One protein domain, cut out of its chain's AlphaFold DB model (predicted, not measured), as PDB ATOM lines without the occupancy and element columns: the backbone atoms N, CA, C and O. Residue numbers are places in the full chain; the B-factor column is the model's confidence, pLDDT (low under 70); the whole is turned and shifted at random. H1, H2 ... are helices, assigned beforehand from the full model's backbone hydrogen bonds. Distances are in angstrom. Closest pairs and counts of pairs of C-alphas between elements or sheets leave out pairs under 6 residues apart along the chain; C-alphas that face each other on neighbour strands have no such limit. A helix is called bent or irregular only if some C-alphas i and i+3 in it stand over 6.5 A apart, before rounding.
ATOM      1  N   GLU A   2     -45.415 -33.670  -5.581       32.91
ATOM      2  CA  GLU A   2     -45.373 -35.112  -5.262       32.91
ATOM      3  C   GLU A   2     -43.998 -35.777  -5.490       32.91
ATOM      4  O   GLU A   2     -43.486 -36.470  -4.617       32.91
ATOM      5  N   ARG A   3     -43.317 -35.462  -6.604       34.75
ATOM      6  CA  ARG A   3     -41.954 -35.954  -6.903       34.75
ATOM      7  C   ARG A   3     -40.894 -35.490  -5.890       34.75
ATOM      8  O   ARG A   3     -39.949 -36.215  -5.611       34.75
ATOM      9  N   ASP A   4     -41.068 -34.292  -5.336       45.88
ATOM     10  CA  ASP A   4     -40.165 -33.707  -4.337       45.88
ATOM     11  C   ASP A   4     -40.416 -34.303  -2.938       45.88
ATOM     12  O   ASP A   4     -39.485 -34.581  -2.189       45.88
ATOM     13  N   PHE A   5     -41.681 -34.597  -2.616       42.06
ATOM     14  CA  PHE A   5     -42.066 -35.311  -1.400       42.06
ATOM     15  C   PHE A   5     -41.543 -36.757  -1.377       42.06
ATOM     16  O   PHE A   5     -40.925 -37.166  -0.395       42.06
ATOM     17  N   LEU A   6     -41.720 -37.510  -2.467       38.34
ATOM     18  CA  LEU A   6     -41.230 -38.891  -2.574       38.34
ATOM     19  C   LEU A   6     -39.698 -38.965  -2.512       38.34
ATOM     20  O   LEU A   6     -39.150 -39.854  -1.862       38.34
ATOM     21  N   ARG A   7     -38.999 -37.989  -3.107       51.50
ATOM     22  CA  ARG A   7     -37.535 -37.876  -3.019       51.50
ATOM     23  C   ARG A   7     -37.066 -37.619  -1.581       51.50
ATOM     24  O   ARG A   7     -36.151 -38.289  -1.112       51.50
ATOM     25  N   LYS A   8     -37.733 -36.711  -0.857       55.81
ATOM     26  CA  LYS A   8     -37.464 -36.432   0.569       55.81
ATOM     27  C   LYS A   8     -37.717 -37.649   1.461       55.81
ATOM     28  O   LYS A   8     -36.957 -37.891   2.398       55.81
ATOM     29  N   LEU A   9     -38.762 -38.420   1.168       50.09
ATOM     30  CA  LEU A   9     -39.096 -39.637   1.906       50.09
ATOM     31  C   LEU A   9     -38.053 -40.743   1.684       50.09
ATOM     32  O   LEU A   9     -37.580 -41.330   2.655       50.09
ATOM     33  N   ALA A  10     -37.648 -40.980   0.432       47.62
ATOM     34  CA  ALA A  10     -36.622 -41.965   0.090       47.62
ATOM     35  C   ALA A  10     -35.269 -41.641   0.745       47.62
ATOM     36  O   ALA A  10     -34.660 -42.519   1.354       47.62
ATOM     37  N   TYR A  11     -34.854 -40.370   0.711       56.56
ATOM     38  CA  TYR A  11     -33.628 -39.903   1.364       56.56
ATOM     39  C   TYR A  11     -33.670 -40.100   2.890       56.56
ATOM     40  O   TYR A  11     -32.738 -40.638   3.488       56.56
ATOM     41  N   ARG A  12     -34.788 -39.737   3.538       59.75
ATOM     42  CA  ARG A  12     -34.981 -39.932   4.985       59.75
ATOM     43  C   ARG A  12     -34.931 -41.409   5.381       59.75
ATOM     44  O   ARG A  12     -34.356 -41.737   6.419       59.75
ATOM     45  N   ASN A  13     -35.525 -42.279   4.568       55.09
ATOM     46  CA  ASN A  13     -35.515 -43.720   4.797       55.09
ATOM     47  C   ASN A  13     -34.104 -44.308   4.612       55.09
ATOM     48  O   ASN A  13     -33.684 -45.101   5.451       55.09
ATOM     49  N   GLY A  14     -33.350 -43.870   3.596       54.31
ATOM     50  CA  GLY A  14     -31.950 -44.272   3.394       54.31
ATOM     51  C   GLY A  14     -31.041 -43.840   4.547       54.31
ATOM     52  O   GLY A  14     -30.288 -44.645   5.084       54.31
ATOM     53  N   ARG A  15     -31.199 -42.601   5.028       63.00
ATOM     54  CA  ARG A  15     -30.476 -42.073   6.195       63.00
ATOM     55  C   ARG A  15     -30.779 -42.835   7.485       63.00
ATOM     56  O   ARG A  15     -29.868 -43.154   8.243       63.00
ATOM     57  N   ASN A  16     -32.055 -43.090   7.773       60.41
ATOM     58  CA  ASN A  16     -32.430 -43.834   8.976       60.41
ATOM     59  C   ASN A  16     -31.882 -45.263   8.923       60.41
ATOM     60  O   ASN A  16     -31.357 -45.723   9.929       60.41
ATOM     61  N   ALA A  17     -31.917 -45.906   7.752       53.56
ATOM     62  CA  ALA A  17     -31.286 -47.203   7.556       53.56
ATOM     63  C   ALA A  17     -29.767 -47.134   7.781       53.56
ATOM     64  O   ALA A  17     -29.246 -47.956   8.521       53.56
ATOM     65  N   LYS A  18     -29.073 -46.109   7.251       54.91
ATOM     66  CA  LYS A  18     -27.637 -45.885   7.506       54.91
ATOM     67  C   LYS A  18     -27.349 -45.742   9.005       54.91
ATOM     68  O   LYS A  18     -26.448 -46.363   9.542       54.91
ATOM     69  N   ARG A  19     -28.139 -44.956   9.729       62.84
ATOM     70  CA  ARG A  19     -27.972 -44.812  11.180       62.84
ATOM     71  C   ARG A  19     -28.274 -46.094  11.952       62.84
ATOM     72  O   ARG A  19     -27.586 -46.346  12.933       62.84
ATOM     73  N   GLU A  20     -29.245 -46.896  11.518       57.50
ATOM     74  CA  GLU A  20     -29.522 -48.220  12.094       57.50
ATOM     75  C   GLU A  20     -28.305 -49.157  11.981       57.50
ATOM     76  O   GLU A  20     -27.991 -49.819  12.967       57.50
ATOM     77  N   VAL A  21     -27.553 -49.116  10.871       50.56
ATOM     78  CA  VAL A  21     -26.277 -49.858  10.686       50.56
ATOM     79  C   VAL A  21     -25.287 -49.557  11.789       50.56
ATOM     80  O   VAL A  21     -24.715 -50.436  12.422       50.56
ATOM     81  N   TYR A  22     -25.101 -48.263  12.037       53.03
ATOM     82  CA  TYR A  22     -24.181 -47.776  13.046       53.03
ATOM     83  C   TYR A  22     -24.841 -47.787  14.434       53.03
ATOM     84  O   TYR A  22     -24.321 -47.151  15.347       53.03
ATOM     85  N   LYS A  23     -25.990 -48.455  14.625       57.91
ATOM     86  CA  LYS A  23     -26.770 -48.476  15.878       57.91
ATOM     87  C   LYS A  23     -27.053 -47.084  16.461       57.91
ATOM     88  O   LYS A  23     -27.236 -46.905  17.660       57.91
ATOM     89  N   ILE A  24     -27.102 -46.060  15.616       66.00
ATOM     90  CA  ILE A  24     -27.494 -44.696  15.975       66.00
ATOM     91  C   ILE A  24     -29.017 -44.629  15.895       66.00
ATOM     92  O   ILE A  24     -29.613 -43.932  15.069       66.00
ATOM     93  N   ASN A  25     -29.680 -45.405  16.748       63.38
ATOM     94  CA  ASN A  25     -31.126 -45.396  16.795       63.38
ATOM     95  C   ASN A  25     -31.594 -44.181  17.596       63.38
ATOM     96  O   ASN A  25     -31.431 -44.076  18.813       63.38
ATOM     97  N   LYS A  26     -32.234 -43.243  16.899       64.44
ATOM     98  CA  LYS A  26     -32.836 -42.056  17.514       64.44
ATOM     99  C   LYS A  26     -33.842 -42.426  18.614       64.44
ATOM    100  O   LYS A  26     -33.976 -41.668  19.573       64.44
ATOM    101  N   LYS A  27     -34.529 -43.571  18.493       63.16
ATOM    102  CA  LYS A  27     -35.467 -44.062  19.515       63.16
ATOM    103  C   LYS A  27     -34.780 -44.460  20.818       63.16
ATOM    104  O   LYS A  27     -35.462 -44.440  21.831       63.16
ATOM    105  N   ASP A  28     -33.478 -44.725  20.797       67.88
ATOM    106  CA  ASP A  28     -32.710 -45.148  21.971       67.88
ATOM    107  C   ASP A  28     -31.892 -43.971  22.534       67.88
ATOM    108  O   ASP A  28     -31.873 -43.728  23.741       67.88
ATOM    109  N   LEU A  29     -31.330 -43.131  21.655       73.94
ATOM    110  CA  LEU A  29     -30.579 -41.932  22.049       73.94
ATOM    111  C   LEU A  29     -31.448 -40.837  22.684       73.94
ATOM    112  O   LEU A  29     -31.004 -40.163  23.613       73.94
ATOM    113  N   LEU A  30     -32.677 -40.628  22.199       81.06
ATOM    114  CA  LEU A  30     -33.549 -39.569  22.717       81.06
ATOM    115  C   LEU A  30     -34.068 -39.844  24.141       81.06
ATOM    116  O   LEU A  30     -34.026 -38.921  24.956       81.06
ATOM    117  N   PRO A  31     -34.534 -41.055  24.499       84.31
ATOM    118  CA  PRO A  31     -34.882 -41.368  25.883       84.31
ATOM    119  C   PRO A  31     -33.714 -41.182  26.851       84.31
ATOM    120  O   PRO A  31     -33.908 -40.602  27.919       84.31
ATOM    121  N   LEU A  32     -32.507 -41.598  26.463       83.88
ATOM    122  CA  LEU A  32     -31.310 -41.429  27.288       83.88
ATOM    123  C   LEU A  32     -30.922 -39.954  27.436       83.88
ATOM    124  O   LEU A  32     -30.661 -39.497  28.544       83.88
ATOM    125  N   TYR A  33     -30.989 -39.175  26.355       88.62
ATOM    126  CA  TYR A  33     -30.789 -37.726  26.419       88.62
ATOM    127  C   TYR A  33     -31.822 -37.041  27.326       88.62
ATOM    128  O   TYR A  33     -31.475 -36.165  28.120       88.62
ATOM    129  N   LYS A  34     -33.091 -37.460  27.256       89.12
ATOM    130  CA  LYS A  34     -34.156 -36.958  28.133       89.12
ATOM    131  C   LYS A  34     -33.840 -37.229  29.605       89.12
ATOM    132  O   LYS A  34     -33.996 -36.324  30.422       89.12
ATOM    133  N   LEU A  35     -33.416 -38.451  29.932       87.19
ATOM    134  CA  LEU A  35     -33.010 -38.824  31.289       87.19
ATOM    135  C   LEU A  35     -31.813 -37.988  31.743       87.19
ATOM    136  O   LEU A  35     -31.884 -37.353  32.791       87.19
ATOM    137  N   TRP A  36     -30.786 -37.868  30.899       91.56
ATOM    138  CA  TRP A  36     -29.598 -37.070  31.186       91.56
ATOM    139  C   TRP A  36     -29.927 -35.597  31.471       91.56
ATOM    140  O   TRP A  36     -29.400 -35.032  32.428       91.56
ATOM    141  N   LEU A  37     -30.831 -34.977  30.698       90.50
ATOM    142  CA  LEU A  37     -31.280 -33.596  30.926       90.50
ATOM    143  C   LEU A  37     -31.931 -33.406  32.304       90.50
ATOM    144  O   LEU A  37     -31.731 -32.361  32.929       90.50
ATOM    145  N   ILE A  38     -32.720 -34.390  32.749       87.56
ATOM    146  CA  ILE A  38     -33.427 -34.375  34.037       87.56
ATOM    147  C   ILE A  38     -32.435 -34.610  35.180       87.56
ATOM    148  O   ILE A  38     -32.364 -33.810  36.113       87.56
ATOM    149  N   GLU A  39     -31.640 -35.675  35.088       87.62
ATOM    150  CA  GLU A  39     -30.696 -36.109  36.124       87.62
ATOM    151  C   GLU A  39     -29.612 -35.058  36.387       87.62
ATOM    152  O   GLU A  39     -29.300 -34.758  37.539       87.62
ATOM    153  N   ASN A  40     -29.099 -34.430  35.326       87.06
ATOM    154  CA  ASN A  40     -28.048 -33.415  35.420       87.06
ATOM    155  C   ASN A  40     -28.598 -31.989  35.589       87.06
ATOM    156  O   ASN A  40     -27.822 -31.038  35.665       87.06
ATOM    157  N   LYS A  41     -29.929 -31.817  35.662       88.56
ATOM    158  CA  LYS A  41     -30.610 -30.514  35.812       88.56
ATOM    159  C   LYS A  41     -30.144 -29.468  34.794       88.56
ATOM    160  O   LYS A  41     -30.070 -28.274  35.087       88.56
ATOM    161  N   GLU A  42     -29.845 -29.910  33.577       87.44
ATOM    162  CA  GLU A  42     -29.318 -29.045  32.518       87.44
ATOM    163  C   GLU A  42     -30.370 -28.041  32.035       87.44
ATOM    164  O   GLU A  42     -30.033 -26.980  31.506       87.44
ATOM    165  N   VAL A  43     -31.654 -28.363  32.206       88.88
ATOM    166  CA  VAL A  43     -32.815 -27.502  31.946       88.88
ATOM    167  C   VAL A  43     -33.853 -27.698  33.051       88.88
ATOM    168  O   VAL A  43     -33.871 -28.731  33.713       88.88
ATOM    169  N   GLY A  44     -34.759 -26.733  33.233       85.19
ATOM    170  CA  GLY A  44     -35.934 -26.957  34.079       85.19
ATOM    171  C   GLY A  44     -36.824 -28.064  33.501       85.19
ATOM    172  O   GLY A  44     -36.950 -28.167  32.280       85.19
ATOM    173  N   GLU A  45     -37.475 -28.858  34.354       81.81
ATOM    174  CA  GLU A  45     -38.290 -30.018  33.940       81.81
ATOM    175  C   GLU A  45     -39.345 -29.661  32.881       81.81
ATOM    176  O   GLU A  45     -39.488 -30.359  31.877       81.81
ATOM    177  N   GLY A  46     -40.010 -28.509  33.029       85.06
ATOM    178  CA  GLY A  46     -40.987 -28.014  32.051       85.06
ATOM    179  C   GLY A  46     -40.397 -27.656  30.679       85.06
ATOM    180  O   GLY A  46     -41.137 -27.534  29.708       85.06
ATOM    181  N   SER A  47     -39.075 -27.501  30.573       88.25
ATOM    182  CA  SER A  47     -38.362 -27.221  29.317       88.25
ATOM    183  C   SER A  47     -37.814 -28.477  28.636       88.25
ATOM    184  O   SER A  47     -37.408 -28.399  27.478       88.25
ATOM    185  N   VAL A  48     -37.813 -29.637  29.305       88.81
ATOM    186  CA  VAL A  48     -37.314 -30.898  28.729       88.81
ATOM    187  C   VAL A  48     -38.023 -31.248  27.412       88.81
ATOM    188  O   VAL A  48     -37.317 -31.485  26.431       88.81
ATOM    189  N   PRO A  49     -39.371 -31.205  27.298       88.38
ATOM    190  CA  PRO A  49     -40.052 -31.505  26.033       88.38
ATOM    191  C   PRO A  49     -39.624 -30.587  24.880       88.38
ATOM    192  O   PRO A  49     -39.501 -31.030  23.741       88.38
ATOM    193  N   THR A  50     -39.342 -29.320  25.185       89.88
ATOM    194  CA  THR A  50     -38.877 -28.325  24.215       89.88
ATOM    195  C   THR A  50     -37.477 -28.652  23.696       89.88
ATOM    196  O   THR A  50     -37.223 -28.578  22.499       89.88
ATOM    197  N   TYR A  51     -36.563 -29.080  24.568       90.44
ATOM    198  CA  TYR A  51     -35.229 -29.496  24.131       90.44
ATOM    199  C   TYR A  51     -35.258 -30.805  23.338       90.44
ATOM    200  O   TYR A  51     -34.474 -30.951  22.404       90.44
ATOM    201  N   MET A  52     -36.186 -31.719  23.640       89.00
ATOM    202  CA  MET A  52     -36.409 -32.915  22.820       89.00
ATOM    203  C   MET A  52     -36.882 -32.552  21.409       89.00
ATOM    204  O   MET A  52     -36.334 -33.062  20.431       89.00
ATOM    205  N   SER A  53     -37.843 -31.629  21.287       85.81
ATOM    206  CA  SER A  53     -38.354 -31.205  19.979       85.81
ATOM    207  C   SER A  53     -37.296 -30.466  19.155       85.81
ATOM    208  O   SER A  53     -37.242 -30.648  17.940       85.81
ATOM    209  N   PHE A  54     -36.384 -29.716  19.784       90.56
ATOM    210  CA  PHE A  54     -35.246 -29.122  19.072       90.56
ATOM    211  C   PHE A  54     -34.366 -30.170  18.400       90.56
ATOM    212  O   PHE A  54     -33.972 -29.967  17.254       90.56
ATOM    213  N   ILE A  55     -34.099 -31.305  19.053       87.19
ATOM    214  CA  ILE A  55     -33.309 -32.379  18.430       87.19
ATOM    215  C   ILE A  55     -34.075 -33.008  17.275       87.19
ATOM    216  O   ILE A  55     -33.481 -33.332  16.251       87.19
ATOM    217  N   GLU A  56     -35.397 -33.134  17.377       82.81
ATOM    218  CA  GLU A  56     -36.205 -33.623  16.262       82.81
ATOM    219  C   GLU A  56     -36.180 -32.692  15.048       82.81
ATOM    220  O   GLU A  56     -36.125 -33.171  13.915       82.81
ATOM    221  N   VAL A  57     -36.179 -31.383  15.286       82.62
ATOM    222  CA  VAL A  57     -36.136 -30.351  14.245       82.62
ATOM    223  C   VAL A  57     -34.741 -30.250  13.631       82.62
ATOM    224  O   VAL A  57     -34.630 -30.218  12.407       82.62
ATOM    225  N   LEU A  58     -33.681 -30.258  14.446       82.00
ATOM    226  CA  LEU A  58     -32.291 -30.327  13.975       82.00
ATOM    227  C   LEU A  58     -32.070 -31.574  13.125       82.00
ATOM    228  O   LEU A  58     -31.526 -31.489  12.029       82.00
ATOM    229  N   ASP A  59     -32.572 -32.715  13.591       78.06
ATOM    230  CA  ASP A  59     -32.499 -33.971  12.866       78.06
ATOM    231  C   ASP A  59     -33.190 -33.905  11.504       78.06
ATOM    232  O   ASP A  59     -32.700 -34.476  10.536       78.06
ATOM    233  N   TYR A  60     -34.325 -33.219  11.423       73.06
ATOM    234  CA  TYR A  60     -35.109 -33.158  10.196       73.06
ATOM    235  C   TYR A  60     -34.626 -32.082   9.209       73.06
ATOM    236  O   TYR A  60     -34.802 -32.252   8.005       73.06
ATOM    237  N   TYR A  61     -34.044 -30.978   9.692       68.69
ATOM    238  CA  TYR A  61     -33.747 -29.802   8.862       68.69
ATOM    239  C   TYR A  61     -32.277 -29.379   8.795       68.69
ATOM    240  O   TYR A  61     -31.965 -28.560   7.935       68.69
ATOM    241  N   VAL A  62     -31.413 -29.836   9.709       67.81
ATOM    242  CA  VAL A  62     -30.079 -29.234   9.916       67.81
ATOM    243  C   VAL A  62     -28.952 -30.266   9.906       67.81
ATOM    244  O   VAL A  62     -27.913 -30.003   9.318       67.81
ATOM    245  N   PHE A  63     -29.141 -31.463  10.473       68.00
ATOM    246  CA  PHE A  63     -28.146 -32.550  10.397       68.00
ATOM    247  C   PHE A  63     -27.931 -33.095   8.978       68.00
ATOM    248  O   PHE A  63     -27.138 -34.011   8.797       68.00
ATOM    249  N   VAL A  64     -28.640 -32.540   7.999       59.91
ATOM    250  CA  VAL A  64     -28.433 -32.724   6.571       59.91
ATOM    251  C   VAL A  64     -28.602 -31.347   5.948       59.91
ATOM    252  O   VAL A  64     -29.685 -30.762   6.053       59.91
ATOM    253  N   ASP A  65     -27.565 -30.823   5.300       52.94
ATOM    254  CA  ASP A  65     -27.753 -29.640   4.472       52.94
ATOM    255  C   ASP A  65     -28.477 -30.050   3.186       52.94
ATOM    256  O   ASP A  65     -27.900 -30.608   2.259       52.94
ATOM    257  N   TRP A  66     -29.787 -29.808   3.135       47.16
ATOM    258  CA  TRP A  66     -30.603 -30.157   1.971       47.16
ATOM    259  C   TRP A  66     -30.279 -29.315   0.721       47.16
ATOM    260  O   TRP A  66     -30.827 -29.602  -0.346       47.16
ATOM    261  N   GLN A  67     -29.455 -28.261   0.850       46.97
ATOM    262  CA  GLN A  67     -29.077 -27.370  -0.255       46.97
ATOM    263  C   GLN A  67     -27.758 -27.761  -0.927       46.97
ATOM    264  O   GLN A  67     -27.516 -27.305  -2.043       46.97
ATOM    265  N   LEU A  68     -26.941 -28.610  -0.300       44.22
ATOM    266  CA  LEU A  68     -25.646 -29.033  -0.832       44.22
ATOM    267  C   LEU A  68     -25.742 -30.476  -1.348       44.22
ATOM    268  O   LEU A  68     -25.702 -31.436  -0.591       44.22
ATOM    269  N   ASP A  69     -25.967 -30.606  -2.657       44.19
ATOM    270  CA  ASP A  69     -25.687 -31.777  -3.504       44.19
ATOM    271  C   ASP A  69     -25.894 -33.191  -2.925       44.19
ATOM    272  O   ASP A  69     -25.133 -34.095  -3.235       44.19
ATOM    273  N   ASN A  70     -26.975 -33.436  -2.172       45.31
ATOM    274  CA  ASN A  70     -27.516 -34.774  -1.848       45.31
ATOM    275  C   ASN A  70     -26.484 -35.855  -1.448       45.31
ATOM    276  O   ASN A  70     -26.759 -37.044  -1.630       45.31
ATOM    277  N   SER A  71     -25.323 -35.488  -0.906       47.94
ATOM    278  CA  SER A  71     -24.323 -36.470  -0.512       47.94
ATOM    279  C   SER A  71     -24.677 -36.969   0.887       47.94
ATOM    280  O   SER A  71     -24.964 -36.200   1.808       47.94
ATOM    281  N   TYR A  72     -24.716 -38.287   1.063       47.81
ATOM    282  CA  TYR A  72     -24.913 -38.904   2.377       47.81
ATOM    283  C   TYR A  72     -23.708 -38.696   3.312       47.81
ATOM    284  O   TYR A  72     -23.758 -39.104   4.472       47.81
ATOM    285  N   GLU A  73     -22.631 -38.079   2.816       50.47
ATOM    286  CA  GLU A  73     -21.412 -37.813   3.569       50.47
ATOM    287  C   GLU A  73     -21.627 -36.759   4.661       50.47
ATOM    288  O   GLU A  73     -20.919 -36.803   5.658       50.47
ATOM    289  N   ASP A  74     -22.644 -35.894   4.564       58.25
ATOM    290  CA  ASP A  74     -22.869 -34.769   5.489       58.25
ATOM    291  C   ASP A  74     -23.820 -35.060   6.681       58.25
ATOM    292  O   ASP A  74     -24.330 -34.128   7.306       58.25
ATOM    293  N   ASP A  75     -24.066 -36.325   7.058       73.88
ATOM    294  CA  ASP A  75     -24.821 -36.633   8.291       73.88
ATOM    295  C   ASP A  75     -23.995 -36.320   9.553       73.88
ATOM    296  O   ASP A  75     -23.230 -37.147  10.062       73.88
ATOM    297  N   TYR A  76     -24.191 -35.115  10.090       76.00
ATOM    298  CA  TYR A  76     -23.460 -34.599  11.252       76.00
ATOM    299  C   TYR A  76     -23.570 -35.487  12.498       76.00
ATOM    300  O   TYR A  76     -22.607 -35.593  13.258       76.00
ATOM    301  N   LEU A  77     -24.723 -36.128  12.726       79.50
ATOM    302  CA  LEU A  77     -24.911 -36.984  13.901       79.50
ATOM    303  C   LEU A  77     -24.114 -38.281  13.758       79.50
ATOM    304  O   LEU A  77     -23.456 -38.702  14.708       79.50
ATOM    305  N   LEU A  78     -24.150 -38.886  12.569       75.88
ATOM    306  CA  LEU A  78     -23.380 -40.090  12.269       75.88
ATOM    307  C   LEU A  78     -21.876 -39.832  12.386       75.88
ATOM    308  O   LEU A  78     -21.179 -40.569  13.083       75.88
ATOM    309  N   GLN A  79     -21.384 -38.759  11.764       77.00
ATOM    310  CA  GLN A  79     -19.968 -38.401  11.834       77.00
ATOM    311  C   GLN A  79     -19.513 -38.142  13.275       77.00
ATOM    312  O   GLN A  79     -18.427 -38.576  13.661       77.00
ATOM    313  N   LEU A  80     -20.333 -37.444  14.071       82.69
ATOM    314  CA  LEU A  80     -19.998 -37.123  15.456       82.69
ATOM    315  C   LEU A  80     -19.924 -38.386  16.316       82.69
ATOM    316  O   LEU A  80     -18.939 -38.579  17.026       82.69
ATOM    317  N   VAL A  81     -20.925 -39.264  16.233       79.38
ATOM    318  CA  VAL A  81     -20.934 -40.521  16.998       79.38
ATOM    319  C   VAL A  81     -19.770 -41.426  16.584       79.38
ATOM    320  O   VAL A  81     -19.117 -41.993  17.457       79.38
ATOM    321  N   ASN A  82     -19.444 -41.511  15.290       74.69
ATOM    322  CA  ASN A  82     -18.290 -42.286  14.824       74.69
ATOM    323  C   ASN A  82     -16.963 -41.697  15.320       74.69
ATOM    324  O   ASN A  82     -16.124 -42.437  15.824       74.69
ATOM    325  N   ALA A  83     -16.790 -40.372  15.269       78.19
ATOM    326  CA  ALA A  83     -15.602 -39.721  15.822       78.19
ATOM    327  C   ALA A  83     -15.455 -39.982  17.332       78.19
ATOM    328  O   ALA A  83     -14.345 -40.200  17.812       78.19
ATOM    329  N   ILE A  84     -16.567 -40.005  18.073       78.69
ATOM    330  CA  ILE A  84     -16.583 -40.346  19.500       78.69
ATOM    331  C   ILE A  84     -16.178 -41.813  19.720       78.69
ATOM    332  O   ILE A  84     -15.292 -42.077  20.531       78.69
ATOM    333  N   ARG A  85     -16.760 -42.763  18.974       73.19
ATOM    334  CA  ARG A  85     -16.424 -44.200  19.066       73.19
ATOM    335  C   ARG A  85     -14.968 -44.501  18.731       73.19
ATOM    336  O   ARG A  85     -14.337 -45.328  19.383       73.19
ATOM    337  N   GLU A  86     -14.424 -43.815  17.733       74.00
ATOM    338  CA  GLU A  86     -13.029 -43.951  17.308       74.00
ATOM    339  C   GLU A  86     -12.044 -43.207  18.230       74.00
ATOM    340  O   GLU A  86     -10.846 -43.182  17.948       74.00
ATOM    341  N   ASN A  87     -12.520 -42.604  19.329       75.25
ATOM    342  CA  ASN A  87     -11.737 -41.763  20.241       75.25
ATOM    343  C   ASN A  87     -11.014 -40.597  19.530       75.25
ATOM    344  O   ASN A  87      -9.926 -40.175  19.924       75.25
ATOM    345  N   GLN A  88     -11.618 -40.049  18.473       79.19
ATOM    346  CA  GLN A  88     -11.102 -38.918  17.697       79.19
ATOM    347  C   GLN A  88     -11.667 -37.589  18.219       79.19
ATOM    348  O   GLN A  88     -12.452 -36.912  17.549       79.19
ATOM    349  N   GLU A  89     -11.241 -37.181  19.416       83.69
ATOM    350  CA  GLU A  89     -11.749 -35.982  20.104       83.69
ATOM    351  C   GLU A  89     -11.649 -34.700  19.250       83.69
ATOM    352  O   GLU A  89     -12.597 -33.918  19.163       83.69
ATOM    353  N   ALA A  90     -10.527 -34.502  18.548       85.75
ATOM    354  CA  ALA A  90     -10.329 -33.339  17.681       85.75
ATOM    355  C   ALA A  90     -11.360 -33.272  16.539       85.75
ATOM    356  O   ALA A  90     -11.889 -32.198  16.240       85.75
ATOM    357  N   LYS A  91     -11.690 -34.422  15.938       84.06
ATOM    358  CA  LYS A  91     -12.675 -34.527  14.854       84.06
ATOM    359  C   LYS A  91     -14.094 -34.314  15.378       84.06
ATOM    360  O   LYS A  91     -14.855 -33.564  14.773       84.06
ATOM    361  N   ALA A  92     -14.429 -34.895  16.533       85.25
ATOM    362  CA  ALA A  92     -15.716 -34.675  17.191       85.25
ATOM    363  C   ALA A  92     -15.952 -33.178  17.477       85.25
ATOM    364  O   ALA A  92     -16.988 -32.622  17.107       85.25
ATOM    365  N   ASN A  93     -14.950 -32.494  18.034       88.56
ATOM    366  CA  ASN A  93     -15.010 -31.054  18.294       88.56
ATOM    367  C   ASN A  93     -15.125 -30.218  17.006       88.56
ATOM    368  O   ASN A  93     -15.853 -29.223  16.979       88.56
ATOM    369  N   GLN A  94     -14.457 -30.628  15.925       88.25
ATOM    370  CA  GLN A  94     -14.576 -29.974  14.620       88.25
ATOM    371  C   GLN A  94     -16.002 -30.074  14.057       88.25
ATOM    372  O   GLN A  94     -16.531 -29.078  13.562       88.25
ATOM    373  N   ILE A  95     -16.641 -31.241  14.174       85.00
ATOM    374  CA  ILE A  95     -18.021 -31.469  13.717       85.00
ATOM    375  C   ILE A  95     -19.007 -30.626  14.536       85.00
ATOM    376  O   ILE A  95     -19.861 -29.945  13.962       85.00
ATOM    377  N   ILE A  96     -18.851 -30.604  15.867       88.88
ATOM    378  CA  ILE A  96     -19.671 -29.775  16.766       88.88
ATOM    379  C   ILE A  96     -19.589 -28.301  16.378       88.88
ATOM    380  O   ILE A  96     -20.624 -27.635  16.261       88.88
ATOM    381  N   LYS A  97     -18.367 -27.808  16.148       89.19
ATOM    382  CA  LYS A  97     -18.119 -26.422  15.753       89.19
ATOM    383  C   LYS A  97     -18.734 -26.098  14.392       89.19
ATOM    384  O   LYS A  97     -19.416 -25.087  14.280       89.19
ATOM    385  N   ARG A  98     -18.559 -26.966  13.389       85.44
ATOM    386  CA  ARG A  98     -19.099 -26.758  12.034       85.44
ATOM    387  C   ARG A  98     -20.616 -26.552  12.055       85.44
ATOM    388  O   ARG A  98     -21.111 -25.639  11.401       85.44
ATOM    389  N   LEU A  99     -21.350 -27.340  12.846       84.62
ATOM    390  CA  LEU A  99     -22.802 -27.177  12.949       84.62
ATOM    391  C   LEU A  99     -23.215 -25.942  13.771       84.62
ATOM    392  O   LEU A  99     -24.211 -25.291  13.456       84.62
ATOM    393  N   ASP A 100     -22.456 -25.596  14.813       88.75
ATOM    394  CA  ASP A 100     -22.687 -24.368  15.587       88.75
ATOM    395  C   ASP A 100     -22.468 -23.107  14.726       88.75
ATOM    396  O   ASP A 100     -23.254 -22.156  14.808       88.75
ATOM    397  N   ASP A 101     -21.447 -23.123  13.864       87.75
ATOM    398  CA  ASP A 101     -21.146 -22.068  12.891       87.75
ATOM    399  C   ASP A 101     -22.255 -21.978  11.825       87.75
ATOM    400  O   ASP A 101     -22.772 -20.888  11.578       87.75
ATOM    401  N   TYR A 102     -22.725 -23.114  11.294       85.00
ATOM    402  CA  TYR A 102     -23.848 -23.154  10.346       85.00
ATOM    403  C   TYR A 102     -25.147 -22.581  10.937       85.00
ATOM    404  O   TYR A 102     -25.800 -21.723  10.339       85.00
ATOM    405  N   LEU A 103     -25.511 -22.972  12.164       86.19
ATOM    406  CA  LEU A 103     -26.673 -22.397  12.851       86.19
ATOM    407  C   LEU A 103     -26.496 -20.895  13.121       86.19
ATOM    408  O   LEU A 103     -27.473 -20.146  13.098       86.19
ATOM    409  N   THR A 104     -25.265 -20.434  13.359       88.88
ATOM    410  CA  THR A 104     -24.957 -19.001  13.495       88.88
ATOM    411  C   THR A 104     -25.203 -18.251  12.194       88.88
ATOM    412  O   THR A 104     -25.775 -17.158  12.215       88.88
ATOM    413  N   GLU A 105     -24.813 -18.840  11.069       85.81
ATOM    414  CA  GLU A 105     -25.063 -18.275   9.750       85.81
ATOM    415  C   GLU A 105     -26.566 -18.140   9.481       85.81
ATOM    416  O   GLU A 105     -27.025 -17.046   9.149       85.81
ATOM    417  N   LEU A 106     -27.355 -19.187   9.751       83.00
ATOM    418  CA  LEU A 106     -28.816 -19.150   9.606       83.00
ATOM    419  C   LEU A 106     -29.476 -18.080  10.491       83.00
ATOM    420  O   LEU A 106     -30.407 -17.401  10.054       83.00
ATOM    421  N   ILE A 107     -28.984 -17.873  11.719       86.88
ATOM    422  CA  ILE A 107     -29.453 -16.784  12.595       86.88
ATOM    423  C   ILE A 107     -29.176 -15.420  11.955       86.88
ATOM    424  O   ILE A 107     -30.042 -14.544  11.993       86.88
ATOM    425  N   ASN A 108     -27.982 -15.220  11.395       86.31
ATOM    426  CA  ASN A 108     -27.597 -13.955  10.770       86.31
ATOM    427  C   ASN A 108     -28.392 -13.700   9.484       86.31
ATOM    428  O   ASN A 108     -28.877 -12.589   9.282       86.31
ATOM    429  N   GLN A 109     -28.602 -14.731   8.666       81.62
ATOM    430  CA  GLN A 109     -29.456 -14.658   7.481       81.62
ATOM    431  C   GLN A 109     -30.898 -14.287   7.866       81.62
ATOM    432  O   GLN A 109     -31.442 -13.327   7.330       81.62
ATOM    433  N   ALA A 110     -31.484 -14.954   8.868       81.62
ATOM    434  CA  ALA A 110     -32.846 -14.681   9.337       81.62
ATOM    435  C   ALA A 110     -33.022 -13.318  10.039       81.62
ATOM    436  O   ALA A 110     -34.151 -12.867  10.227       81.62
ATOM    437  N   LYS A 111     -31.931 -12.667  10.469       82.62
ATOM    438  CA  LYS A 111     -31.942 -11.286  10.987       82.62
ATOM    439  C   LYS A 111     -31.903 -10.237   9.876       82.62
ATOM    440  O   LYS A 111     -32.413  -9.142  10.084       82.62
ATOM    441  N   ASN A 112     -31.282 -10.572   8.746       74.62
ATOM    442  CA  ASN A 112     -30.928  -9.627   7.687       74.62
ATOM    443  C   ASN A 112     -31.798  -9.765   6.421       74.62
ATOM    444  O   ASN A 112     -31.616  -8.991   5.486       74.62
ATOM    445  N   SER A 113     -32.699 -10.750   6.346       57.78
ATOM    446  CA  SER A 113     -33.493 -11.022   5.144       57.78
ATOM    447  C   SER A 113     -34.835 -10.274   5.118       57.78
ATOM    448  O   SER A 113     -35.680 -10.504   5.982       57.78
ATOM    449  N   ASP A 114     -35.083  -9.503   4.052       54.22
ATOM    450  CA  ASP A 114     -36.429  -9.053   3.631       54.22
ATOM    451  C   ASP A 114     -37.270 -10.198   3.015       54.22
ATOM    452  O   ASP A 114     -38.470 -10.065   2.781       54.22
ATOM    453  N   THR A 115     -36.651 -11.350   2.745       53.81
ATOM    454  CA  THR A 115     -37.305 -12.582   2.289       53.81
ATOM    455  C   THR A 115     -37.614 -13.528   3.448       53.81
ATOM    456  O   THR A 115     -36.961 -13.526   4.490       53.81
ATOM    457  N   VAL A 116     -38.642 -14.362   3.261       53.53
ATOM    458  CA  VAL A 116     -39.152 -15.312   4.258       53.53
ATOM    459  C   VAL A 116     -38.097 -16.384   4.553       53.53
ATOM    460  O   VAL A 116     -38.044 -17.420   3.892       53.53
ATOM    461  N   SER A 117     -37.253 -16.151   5.561       59.69
ATOM    462  CA  SER A 117     -36.528 -17.241   6.217       59.69
ATOM    463  C   SER A 117     -37.538 -18.294   6.688       59.69
ATOM    464  O   SER A 117     -38.654 -17.970   7.105       59.69
ATOM    465  N   LYS A 118     -37.171 -19.574   6.599       65.44
ATOM    466  CA  LYS A 118     -38.086 -20.678   6.925       65.44
ATOM    467  C   LYS A 118     -38.576 -20.619   8.374       65.44
ATOM    468  O   LYS A 118     -39.701 -21.026   8.656       65.44
ATOM    469  N   PHE A 119     -37.734 -20.108   9.270       70.44
ATOM    470  CA  PHE A 119     -38.046 -19.904  10.675       70.44
ATOM    471  C   PHE A 119     -37.488 -18.564  11.176       70.44
ATOM    472  O   PHE A 119     -36.428 -18.144  10.722       70.44
ATOM    473  N   PRO A 120     -38.131 -17.915  12.163       79.06
ATOM    474  CA  PRO A 120     -37.601 -16.698  12.776       79.06
ATOM    475  C   PRO A 120     -36.199 -16.896  13.376       79.06
ATOM    476  O   PRO A 120     -35.907 -17.958  13.927       79.06
ATOM    477  N   HIS A 121     -35.366 -15.846  13.400       81.50
ATOM    478  CA  HIS A 121     -34.008 -15.905  13.976       81.50
ATOM    479  C   HIS A 121     -33.973 -16.458  15.414       81.50
ATOM    480  O   HIS A 121     -33.042 -17.172  15.788       81.50
ATOM    481  N   LYS A 122     -35.002 -16.156  16.223       84.88
ATOM    482  CA  LYS A 122     -35.141 -16.665  17.594       84.88
ATOM    483  C   LYS A 122     -35.233 -18.192  17.618       84.88
ATOM    484  O   LYS A 122     -34.593 -18.821  18.447       84.88
ATOM    485  N   TYR A 123     -35.943 -18.779  16.659       84.56
ATOM    486  CA  TYR A 123     -36.086 -20.226  16.549       84.56
ATOM    487  C   TYR A 123     -34.751 -20.905  16.216       84.56
ATOM    488  O   TYR A 123     -34.394 -21.890  16.850       84.56
ATOM    489  N   TYR A 124     -33.948 -20.346  15.303       84.94
ATOM    490  CA  TYR A 124     -32.596 -20.861  15.043       84.94
ATOM    491  C   TYR A 124     -31.660 -20.720  16.253       84.94
ATOM    492  O   TYR A 124     -30.849 -21.609  16.513       84.94
ATOM    493  N   SER A 125     -31.798 -19.643  17.033       87.19
ATOM    494  CA  SER A 125     -31.078 -19.484  18.305       87.19
ATOM    495  C   SER A 125     -31.453 -20.572  19.314       87.19
ATOM    496  O   SER A 125     -30.576 -21.124  19.983       87.19
ATOM    497  N   ASP A 126     -32.738 -20.908  19.400       89.31
ATOM    498  CA  ASP A 126     -33.242 -21.972  20.266       89.31
ATOM    499  C   ASP A 126     -32.726 -23.355  19.817       89.31
ATOM    500  O   ASP A 126     -32.241 -24.135  20.641       89.31
ATOM    501  N   LEU A 127     -32.702 -23.625  18.504       89.00
ATOM    502  CA  LEU A 127     -32.108 -24.843  17.936       89.00
ATOM    503  C   LEU A 127     -30.608 -24.955  18.234       89.00
ATOM    504  O   LEU A 127     -30.141 -26.026  18.620       89.00
ATOM    505  N   ARG A 128     -29.851 -23.858  18.131       91.25
ATOM    506  CA  ARG A 128     -28.424 -23.824  18.496       91.25
ATOM    507  C   ARG A 128     -28.199 -24.114  19.978       91.25
ATOM    508  O   ARG A 128     -27.277 -24.850  20.328       91.25
ATOM    509  N   SER A 129     -29.055 -23.586  20.852       91.81
ATOM    510  CA  SER A 129     -29.036 -23.943  22.276       91.81
ATOM    511  C   SER A 129     -29.288 -25.443  22.475       91.81
ATOM    512  O   SER A 129     -28.541 -26.104  23.200       91.81
ATOM    513  N   GLY A 130     -30.288 -25.999  21.782       90.50
ATOM    514  CA  GLY A 130     -30.571 -27.437  21.771       90.50
ATOM    515  C   GLY A 130     -29.371 -28.278  21.328       90.50
ATOM    516  O   GLY A 130     -29.005 -29.230  22.017       90.50
ATOM    517  N   TRP A 131     -28.708 -27.880  20.238       91.00
ATOM    518  CA  TRP A 131     -27.519 -28.556  19.712       91.00
ATOM    519  C   TRP A 131     -26.375 -28.616  20.722       91.00
ATOM    520  O   TRP A 131     -25.792 -29.679  20.941       91.00
ATOM    521  N   ARG A 132     -26.069 -27.494  21.379       91.94
ATOM    522  CA  ARG A 132     -24.981 -27.425  22.366       91.94
ATOM    523  C   ARG A 132     -25.213 -28.364  23.547       91.94
ATOM    524  O   ARG A 132     -24.281 -29.040  23.976       91.94
ATOM    525  N   LYS A 133     -26.451 -28.447  24.050       92.00
ATOM    526  CA  LYS A 133     -26.793 -29.370  25.148       92.00
ATOM    527  C   LYS A 133     -26.732 -30.826  24.716       92.00
ATOM    528  O   LYS A 133     -26.223 -31.659  25.458       92.00
ATOM    529  N   PHE A 134     -27.184 -31.122  23.504       90.12
ATOM    530  CA  PHE A 134     -27.102 -32.469  22.957       90.12
ATOM    531  C   PHE A 134     -25.659 -32.907  22.690       90.12
ATOM    532  O   PHE A 134     -25.294 -34.031  23.009       90.12
ATOM    533  N   SER A 135     -24.805 -32.001  22.214       89.12
ATOM    534  CA  SER A 135     -23.367 -32.257  22.049       89.12
ATOM    535  C   SER A 135     -22.693 -32.548  23.393       89.12
ATOM    536  O   SER A 135     -21.911 -33.488  23.504       89.12
ATOM    537  N   LYS A 136     -23.044 -31.788  24.441       90.56
ATOM    538  CA  LYS A 136     -22.567 -32.029  25.811       90.56
ATOM    539  C   LYS A 136     -23.014 -33.395  26.344       90.56
ATOM    540  O   LYS A 136     -22.219 -34.075  26.983       90.56
ATOM    541  N   TYR A 137     -24.249 -33.805  26.052       90.31
ATOM    542  CA  TYR A 137     -24.722 -35.155  26.354       90.31
ATOM    543  C   TYR A 137     -23.894 -36.216  25.626       90.31
ATOM    544  O   TYR A 137     -23.382 -37.111  26.288       90.31
ATOM    545  N   LEU A 138     -23.711 -36.098  24.306       84.94
ATOM    546  CA  LEU A 138     -22.990 -37.093  23.501       84.94
ATOM    547  C   LEU A 138     -21.546 -37.321  23.978       84.94
ATOM    548  O   LEU A 138     -21.055 -38.443  23.905       84.94
ATOM    549  N   LEU A 139     -20.903 -36.277  24.505       84.69
ATOM    550  CA  LEU A 139     -19.553 -36.324  25.076       84.69
ATOM    551  C   LEU A 139     -19.511 -36.722  26.567       84.69
ATOM    552  O   LEU A 139     -18.429 -36.811  27.141       84.69
ATOM    553  N   SER A 140     -20.655 -36.928  27.223       83.75
ATOM    554  CA  SER A 140     -20.710 -37.300  28.644       83.75
ATOM    555  C   SER A 140     -20.396 -38.781  28.865       83.75
ATOM    556  O   SER A 140     -20.749 -39.616  28.036       83.75
ATOM    557  N   GLU A 141     -19.835 -39.139  30.026       74.62
ATOM    558  CA  GLU A 141     -19.572 -40.543  30.397       74.62
ATOM    559  C   GLU A 141     -20.830 -41.429  30.340       74.62
ATOM    560  O   GLU A 141     -20.762 -42.591  29.940       74.62
ATOM    561  N   GLN A 142     -22.002 -40.878  30.679       71.62
ATOM    562  CA  GLN A 142     -23.285 -41.584  30.614       71.62
ATOM    563  C   GLN A 142     -23.642 -41.971  29.174       71.62
ATOM    564  O   GLN A 142     -24.023 -43.116  28.926       71.62
ATOM    565  N   SER A 143     -23.463 -41.049  28.225       72.38
ATOM    566  CA  SER A 143     -23.655 -41.322  26.800       72.38
ATOM    567  C   SER A 143     -22.562 -42.231  26.253       72.38
ATOM    568  O   SER A 143     -22.873 -43.200  25.572       72.38
ATOM    569  N   LEU A 144     -21.297 -41.967  26.591       66.88
ATOM    570  CA  LEU A 144     -20.154 -42.777  26.176       66.88
ATOM    571  C   LEU A 144     -20.355 -44.227  26.591       66.88
ATOM    572  O   LEU A 144     -20.309 -45.089  25.733       66.88
ATOM    573  N   SER A 145     -20.722 -44.500  27.845       61.31
ATOM    574  CA  SER A 145     -20.974 -45.868  28.304       61.31
ATOM    575  C   SER A 145     -22.076 -46.591  27.526       61.31
ATOM    576  O   SER A 145     -21.988 -47.800  27.402       61.31
ATOM    577  N   HIS A 146     -23.075 -45.904  26.966       63.88
ATOM    578  CA  HIS A 146     -24.096 -46.533  26.115       63.88
ATOM    579  C   HIS A 146     -23.640 -46.648  24.656       63.88
ATOM    580  O   HIS A 146     -23.845 -47.680  24.028       63.88
ATOM    581  N   ILE A 147     -22.968 -45.618  24.137       62.75
ATOM    582  CA  ILE A 147     -22.414 -45.579  22.778       62.75
ATOM    583  C   ILE A 147     -21.251 -46.576  22.613       62.75
ATOM    584  O   ILE A 147     -21.027 -47.043  21.497       62.75
ATOM    585  N   THR A 148     -20.535 -46.909  23.697       53.09
ATOM    586  CA  THR A 148     -19.366 -47.802  23.706       53.09
ATOM    587  C   THR A 148     -19.616 -49.183  24.327       53.09
ATOM    588  O   THR A 148     -18.908 -50.110  23.948       53.09
ATOM    589  N   LYS A 149     -20.575 -49.385  25.261       43.94
ATOM    590  CA  LYS A 149     -20.822 -50.730  25.857       43.94
ATOM    591  C   LYS A 149     -21.491 -51.718  24.908       43.94
ATOM    592  O   LYS A 149     -21.272 -52.914  25.069       43.94
ATOM    593  N   GLU A 150     -22.282 -51.265  23.936       44.56
ATOM    594  CA  GLU A 150     -22.911 -52.184  22.972       44.56
ATOM    595  C   GLU A 150     -21.927 -52.796  21.960       44.56
ATOM    596  O   GLU A 150     -22.317 -53.702  21.223       44.56
ATOM    597  N   ASP A 151     -20.658 -52.365  21.948       43.62
ATOM    598  CA  ASP A 151     -19.649 -52.831  20.987       43.62
ATOM    599  C   ASP A 151     -18.565 -53.752  21.583       43.62
ATOM    600  O   ASP A 151     -17.778 -54.313  20.823       43.62
TER     601      ASP A 151
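What this domain is: This is residues 2 to 151 of the 495 residues of an uncharacterized protein of Prevotella intermedia (UniProt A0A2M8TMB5). A long helical hairpin, H5 and H6, is crossed on its H6 side by H3, which makes a second hairpin with H2. H4 folds back along the first part of H5, short H7 bridges H4 and H2, and H1 lies to one side, its residues 2 to 7 sticking out. The printed part has 150 residues with seven named helices, H1 to H7 along the chain, and no named strand: all helix. It is compact, with a radius of gyration of the C-alphas of 15.8 A and spans of 47 by 35 by 30 A.

How they stand to each other: H5, residues 89 to 112, and H6, residues 121 to 138, touch as a hairpin at a shallow tilt of 10 degrees, closest at the C-alphas of Ile 107 and His 121, 4.8 A. Residues 89 to 99 of H5 touch H4, residues 76 to 85, also a hairpin; the C-alphas of Leu 80 and Ala 92 are closest, 5.2 A. H3, residues 45 to 61, touches H6 with residues 51 to 58 alone, about perpendicular at 81 degrees; closest are the C-alphas of Phe 54 and Leu 127, 5.4 A. H2, residues 26 to 39, makes a hairpin with H3, whose residues 45 to 52 alone touch it, closest at the C-alphas of Ile 38 and Glu 45, 6.5 A. H7, residues 141 to 149, touches H4, closest at the C-alphas of Arg 85 and Thr 148, 6.6 A. H1, residues 2 to 21, touches no helix. Every O i to N i+4 pair is within hydrogen-bond range in H1, H4, H5 and H6, against 8 of 10 in H2, 11 of 13 in H3 and 4 of 5 in H7.

Where its parts are: H1 begins at C-alpha 2 (-45.373, -35.112, -5.262) and is 28.9 A long. H5 is 34.9 A, H6 25.7 A and H3 25.5 A; H3 is irregular, with C-alphas 46 and 49 7.0 A apart. H7 ends at C-alpha 149 (-20.822, -50.730, 25.857).

The domain as a whole: The printed part has no cut. The link from H3 to H4 is long, residues 62 to 75. Mean pLDDT of the printed part is 73.3, with residues 2 to 28, 61 to 74, 113 to 118 and 144 to 151 under 70.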